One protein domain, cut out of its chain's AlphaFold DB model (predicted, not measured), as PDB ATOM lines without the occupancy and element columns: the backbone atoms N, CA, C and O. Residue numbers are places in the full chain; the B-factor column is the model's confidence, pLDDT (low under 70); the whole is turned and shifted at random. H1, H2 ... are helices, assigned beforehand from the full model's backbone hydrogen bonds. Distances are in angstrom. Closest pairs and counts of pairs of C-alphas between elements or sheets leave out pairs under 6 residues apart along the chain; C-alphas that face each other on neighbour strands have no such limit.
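This is residues 2 to 45 of the 157 residues of an uncharacterized protein of Thermoprotei archaeon (UniProt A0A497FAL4). Three helices follow one another as an open, stepped chain with no common core: H2 makes the middle piece, and H1 and H3 turn off from its two ends at sharp corners. H1 and H3 stay clear of each other, and residues 42 to 45, the last of the printed part, trail off beyond H3. The printed part has 44 residues, with three named helices in the order H1, H2, H3 and no named strand; the class is all helix. The whole is only just extended, close to loose, with a radius of gyration of the C-alphas of 14.0 A, and spans 44 by 20 by 18 A.

H2, residues 16 to 28, is the longest helix. H1, residues 5 to 14, and H2 only just touch, only at the corner by their tight link, with 3 pairs of C-alphas within 8 A. H2 touches H1 with residues 18 to 19 alone, and the closest C-alphas of the two, those of Phe 12 and Arg 19, are 5.4 A apart. The two run opposite ways at a steep tilt of 67 degrees. H3, residues 30 to 41, and H2 also only just touch, only at the corner, with 3 pairs of C-alphas within 8 A. Here residues 26 to 27 of H2 and 32 to 33 of H3 alone take part; the closest C-alphas, those of Ile 27 and Arg 33, are 5.4 A apart. Their lines are about perpendicular, at 90 degrees. H1 and H3 are apart. In H1, H2 and H3 every O i to N i+4 pair is within hydrogen-bond range.

H2 measures 18.2 A from first to last C-alpha, H3 16.0 A and H1 14.6 A. C-alpha 5, where H1 begins, is at (21.092, -23.043, 20.708). C-alpha 41, where H3 ends, is at (-1.609, -37.188, 3.518).

The C-alphas of Ser 2 and Ala 45, the two farthest apart, are 47.4 A apart. The printed part has no cut, and both links are tight. The mean pLDDT of the printed part is 92.0, and no printed residue is under 70.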
ATOM      1  N   SER A   2      25.501 -18.460  29.648       82.56
ATOM      2  CA  SER A   2      24.282 -18.754  28.887       82.56
ATOM      3  C   SER A   2      24.537 -19.935  27.955       82.56
ATOM      4  O   SER A   2      25.495 -19.901  27.187       82.56
ATOM      5  N   ILE A   3      23.697 -20.963  28.028       86.88
ATOM      6  CA  ILE A   3      23.677 -22.054  27.050       86.88
ATOM      7  C   ILE A   3      23.251 -21.493  25.680       86.88
ATOM      8  O   ILE A   3      22.311 -20.700  25.613       86.88
ATOM      9  N   THR A   4      23.931 -21.896  24.601       93.06
ATOM     10  CA  THR A   4      23.575 -21.521  23.218       93.06
ATOM     11  C   THR A   4      22.632 -22.537  22.564       93.06
ATOM     12  O   THR A   4      22.525 -23.677  23.014       93.06
ATOM     13  N   ALA A   5      21.958 -22.144  21.477       90.00
ATOM     14  CA  ALA A   5      21.092 -23.043  20.708       90.00
ATOM     15  C   ALA A   5      21.862 -24.252  20.141       90.00
ATOM     16  O   ALA A   5      21.398 -25.379  20.303       90.00
ATOM     17  N   GLU A   6      23.063 -24.049  19.582       91.12
ATOM     18  CA  GLU A   6      23.953 -25.150  19.177       91.12
ATOM     19  C   GLU A   6      24.234 -26.123  20.328       91.12
ATOM     20  O   GLU A   6      24.113 -27.332  20.151       91.12
ATOM     21  N   GLN A   7      24.569 -25.613  21.520       92.12
ATOM     22  CA  GLN A   7      24.869 -26.461  22.679       92.12
ATOM     23  C   GLN A   7      23.653 -27.289  23.114       92.12
ATOM     24  O   GLN A   7      23.811 -28.431  23.539       92.12
ATOM     25  N   ILE A   8      22.435 -26.749  22.987       89.56
ATOM     26  CA  ILE A   8      21.195 -27.493  23.256       89.56
ATOM     27  C   ILE A   8      21.033 -28.638  22.253       89.56
ATOM     28  O   ILE A   8      20.748 -29.763  22.663       89.56
ATOM     29  N   VAL A   9      21.240 -28.376  20.959       91.44
ATOM     30  CA  VAL A   9      21.161 -29.405  19.912       91.44
ATOM     31  C   VAL A   9      22.181 -30.515  20.173       91.44
ATOM     32  O   VAL A   9      21.808 -31.686  20.198       91.44
ATOM     33  N   GLU A  10      23.426 -30.163  20.494       92.94
ATOM     34  CA  GLU A  10      24.496 -31.126  20.789       92.94
ATOM     35  C   GLU A  10      24.173 -32.032  21.996       92.94
ATOM     36  O   GLU A  10      24.506 -33.220  22.008       92.94
ATOM     37  N   LEU A  11      23.500 -31.494  23.022       92.38
ATOM     38  CA  LEU A  11      23.056 -32.262  24.190       92.38
ATOM     39  C   LEU A  11      21.953 -33.273  23.825       92.38
ATOM     40  O   LEU A  11      21.998 -34.419  24.277       92.38
ATOM     41  N   PHE A  12      21.003 -32.898  22.963       92.81
ATOM     42  CA  PHE A  12      19.979 -33.816  22.439       92.81
ATOM     43  C   PHE A  12      20.537 -34.834  21.427       92.81
ATOM     44  O   PHE A  12      20.014 -35.948  21.284       92.81
ATOM     45  N   GLU A  13      21.604 -34.489  20.711       92.75
ATOM     46  CA  GLU A  13      22.312 -35.419  19.832       92.75
ATOM     47  C   GLU A  13      23.045 -36.510  20.623       92.75
ATOM     48  O   GLU A  13      23.052 -37.672  20.210       92.75
ATOM     49  N   LYS A  14      23.583 -36.175  21.799       94.62
ATOM     50  CA  LYS A  14      24.291 -37.123  22.675       94.62
ATOM     51  C   LYS A  14      23.351 -37.982  23.538       94.62
ATOM     52  O   LYS A  14      23.730 -39.095  23.897       94.62
ATOM     53  N   ASP A  15      22.123 -37.531  23.828       95.69
ATOM     54  CA  ASP A  15      21.130 -38.272  24.630       95.69
ATOM     55  C   ASP A  15      19.874 -38.688  23.829       95.69
ATOM     56  O   ASP A  15      18.940 -37.915  23.589       95.69
ATOM     57  N   VAL A  16      19.807 -39.976  23.469       94.06
ATOM     58  CA  VAL A  16      18.674 -40.582  22.741       94.06
ATOM     59  C   VAL A  16      17.367 -40.543  23.543       94.06
ATOM     60  O   VAL A  16      16.295 -40.393  22.951       94.06
ATOM     61  N   ARG A  17      17.415 -40.670  24.878       95.00
ATOM     62  CA  ARG A  17      16.203 -40.631  25.716       95.00
ATOM     63  C   ARG A  17      15.623 -39.226  25.737       95.00
ATOM     64  O   ARG A  17      14.413 -39.079  25.574       95.00
ATOM     65  N   ALA A  18      16.478 -38.214  25.874       93.75
ATOM     66  CA  ALA A  18      16.068 -36.816  25.806       93.75
ATOM     67  C   ALA A  18      15.444 -36.487  24.441       93.75
ATOM     68  O   ALA A  18      14.366 -35.896  24.384       93.75
ATOM     69  N   ARG A  19      16.052 -36.949  23.339       94.31
ATOM     70  CA  ARG A  19      15.511 -36.749  21.983       94.31
ATOM     71  C   ARG A  19      14.158 -37.426  21.782       94.31
ATOM     72  O   ARG A  19      13.249 -36.822  21.218       94.31
ATOM     73  N   ARG A  20      14.003 -38.661  22.269       93.31
ATOM     74  CA  ARG A  20      12.723 -39.383  22.222       93.31
ATOM     75  C   ARG A  20      11.648 -38.645  23.015       93.31
ATOM     76  O   ARG A  20      10.555 -38.450  22.500       93.31
ATOM     77  N   ARG A  21      11.977 -38.181  24.224       92.81
ATOM     78  CA  ARG A  21      11.053 -37.419  25.069       92.81
ATOM     79  C   ARG A  21      10.638 -36.099  24.417       92.81
ATOM     80  O   ARG A  21       9.467 -35.744  24.482       92.81
ATOM     81  N   LEU A  22      11.569 -35.399  23.767       91.19
ATOM     82  CA  LEU A  22      11.267 -34.190  22.999       91.19
ATOM     83  C   LEU A  22      10.329 -34.499  21.822       91.19
ATOM     84  O   LEU A  22       9.333 -33.807  21.651       91.19
ATOM     85  N   ALA A  23      10.589 -35.560  21.055       90.75
ATOM     86  CA  ALA A  23       9.715 -35.975  19.957       90.75
ATOM     87  C   ALA A  23       8.306 -36.371  20.438       90.75
ATOM     88  O   ALA A  23       7.320 -35.994  19.812       90.75
ATOM     89  N   GLU A  24       8.195 -37.079  21.566       92.50
ATOM     90  CA  GLU A  24       6.909 -37.415  22.194       92.50
ATOM     91  C   GLU A  24       6.118 -36.158  22.582       92.50
ATOM     92  O   GLU A  24       4.921 -36.090  22.309       92.50
ATOM     93  N   LEU A  25       6.781 -35.152  23.166       92.94
ATOM     94  CA  LEU A  25       6.159 -33.870  23.507       92.94
ATOM     95  C   LEU A  25       5.687 -33.122  22.253       92.94
ATOM     96  O   LEU A  25       4.548 -32.673  22.209       92.94
ATOM     97  N   LEU A  26       6.514 -33.060  21.204       90.38
ATOM     98  CA  LEU A  26       6.147 -32.416  19.938       90.38
ATOM     99  C   LEU A  26       4.981 -33.127  19.233       90.38
ATOM    100  O   LEU A  26       4.139 -32.473  18.635       90.38
ATOM    101  N   ILE A  27       4.898 -34.459  19.306       89.62
ATOM    102  CA  ILE A  27       3.785 -35.230  18.723       89.62
ATOM    103  C   ILE A  27       2.508 -35.105  19.566       89.62
ATOM    104  O   ILE A  27       1.404 -35.250  19.028       89.62
ATOM    105  N   ALA A  28       2.628 -34.855  20.874       92.25
ATOM    106  CA  ALA A  28       1.484 -34.624  21.750       92.25
ATOM    107  C   ALA A  28       0.751 -33.320  21.395       92.25
ATOM    108  O   ALA A  28      -0.486 -33.312  21.433       92.25
ATOM    109  N   GLU A  29       1.482 -32.290  20.950       94.88
ATOM    110  CA  GLU A  29       0.919 -31.022  20.476       94.88
ATOM    111  C   GLU A  29       0.010 -31.225  19.243       94.88
ATOM    112  O   GLU A  29       0.462 -31.717  18.195       94.88
ATOM    113  N   PRO A  30      -1.290 -30.879  19.330       93.94
ATOM    114  CA  PRO A  30      -2.246 -31.091  18.247       93.94
ATOM    115  C   PRO A  30      -1.866 -30.411  16.928       93.94
ATOM    116  O   PRO A  30      -2.056 -31.023  15.874       93.94
ATOM    117  N   GLU A  31      -1.320 -29.189  16.954       94.19
ATOM    118  CA  GLU A  31      -0.970 -28.454  15.732       94.19
ATOM    119  C   GLU A  31       0.189 -29.113  14.982       94.19
ATOM    120  O   GLU A  31       0.130 -29.271  13.762       94.19
ATOM    121  N   ILE A  32       1.223 -29.553  15.707       93.44
ATOM    122  CA  ILE A  32       2.389 -30.226  15.121       93.44
ATOM    123  C   ILE A  32       1.959 -31.567  14.521       93.44
ATOM    124  O   ILE A  32       2.304 -31.884  13.381       93.44
ATOM    125  N   ARG A  33       1.136 -32.334  15.247       92.88
ATOM    126  CA  ARG A  33       0.585 -33.599  14.749       92.88
ATOM    127  C   ARG A  33      -0.262 -33.400  13.490       92.88
ATOM    128  O   ARG A  33      -0.116 -34.169  12.544       92.88
ATOM    129  N   LEU A  34      -1.111 -32.373  13.447       92.81
ATOM    130  CA  LEU A  34      -1.906 -32.040  12.259       92.81
ATOM    131  C   LEU A  34      -1.033 -31.606  11.078       92.81
ATOM    132  O   LEU A  34      -1.297 -32.024   9.953       92.81
ATOM    133  N   ALA A  35       0.014 -30.813  11.316       92.50
ATOM    134  CA  ALA A  35       0.960 -30.415  10.275       92.50
ATOM    135  C   ALA A  35       1.670 -31.634   9.660       92.50
ATOM    136  O   ALA A  35       1.729 -31.747   8.436       92.50
ATOM    137  N   ILE A  36       2.125 -32.582  10.491       91.25
ATOM    138  CA  ILE A  36       2.748 -33.837  10.037       91.25
ATOM    139  C   ILE A  36       1.743 -34.697   9.258       91.25
ATOM    140  O   ILE A  36       2.056 -35.163   8.165       91.25
ATOM    141  N   ILE A  37       0.521 -34.877   9.774       90.88
ATOM    142  CA  ILE A  37      -0.532 -35.644   9.090       90.88
ATOM    143  C   ILE A  37      -0.853 -35.022   7.726       90.88
ATOM    144  O   ILE A  37      -0.907 -35.741   6.736       90.88
ATOM    145  N   ASN A  38      -1.016 -33.701   7.645       90.88
ATOM    146  CA  ASN A  38      -1.322 -33.012   6.392       90.88
ATOM    147  C   ASN A  38      -0.174 -33.076   5.376       90.88
ATOM    148  O   ASN A  38      -0.444 -33.126   4.176       90.88
ATOM    149  N   ALA A  39       1.081 -33.072   5.837       91.44
ATOM    150  CA  ALA A  39       2.239 -33.277   4.975       91.44
ATOM    151  C   ALA A  39       2.235 -34.697   4.384       91.44
ATOM    152  O   ALA A  39       2.305 -34.853   3.169       91.44
ATOM    153  N   VAL A  40       2.042 -35.720   5.225       92.88
ATOM    154  CA  VAL A  40       2.040 -37.131   4.799       92.88
ATOM    155  C   VAL A  40       0.816 -37.477   3.946       92.88
ATOM    156  O   VAL A  40       0.943 -38.204   2.965       92.88
ATOM    157  N   LEU A  41      -0.366 -36.934   4.260       91.38
ATOM    158  CA  LEU A  41      -1.609 -37.188   3.518       91.38
ATOM    159  C   LEU A  41      -1.515 -36.835   2.027       91.38
ATOM    160  O   LEU A  41      -2.260 -37.404   1.236       91.38
ATOM    161  N   ARG A  42      -0.626 -35.913   1.638       85.94
ATOM    162  CA  ARG A  42      -0.414 -35.536   0.230       85.94
ATOM    163  C   ARG A  42       0.423 -36.545  -0.553       85.94
ATOM    164  O   ARG A  42       0.361 -36.544  -1.777       85.94
ATOM    165  N   GLU A  43       1.204 -37.369   0.135       92.88
ATOM    166  CA  GLU A  43       2.152 -38.309  -0.475       92.88
ATOM    167  C   GLU A  43       1.653 -39.758  -0.444       92.88
ATOM    168  O   GLU A  43       2.187 -40.618  -1.144       92.88
ATOM    169  N   VAL A  44       0.621 -40.046   0.356       93.62
ATOM    170  CA  VAL A  44       0.070 -41.395   0.505       93.62
ATOM    171  C   VAL A  44      -1.207 -41.575  -0.307       93.62
ATOM    172  O   VAL A  44      -2.079 -40.710  -0.337       93.62
ATOM    173  N   ALA A  45      -1.349 -42.747  -0.925       90.00
ATOM    174  CA  ALA A  45      -2.606 -43.144  -1.544       90.00
ATOM    175  C   ALA A  45      -3.675 -43.367  -0.466       90.00
ATOM    176  O   ALA A  45      -3.475 -44.133   0.485       90.00
TER     177      ALA A  45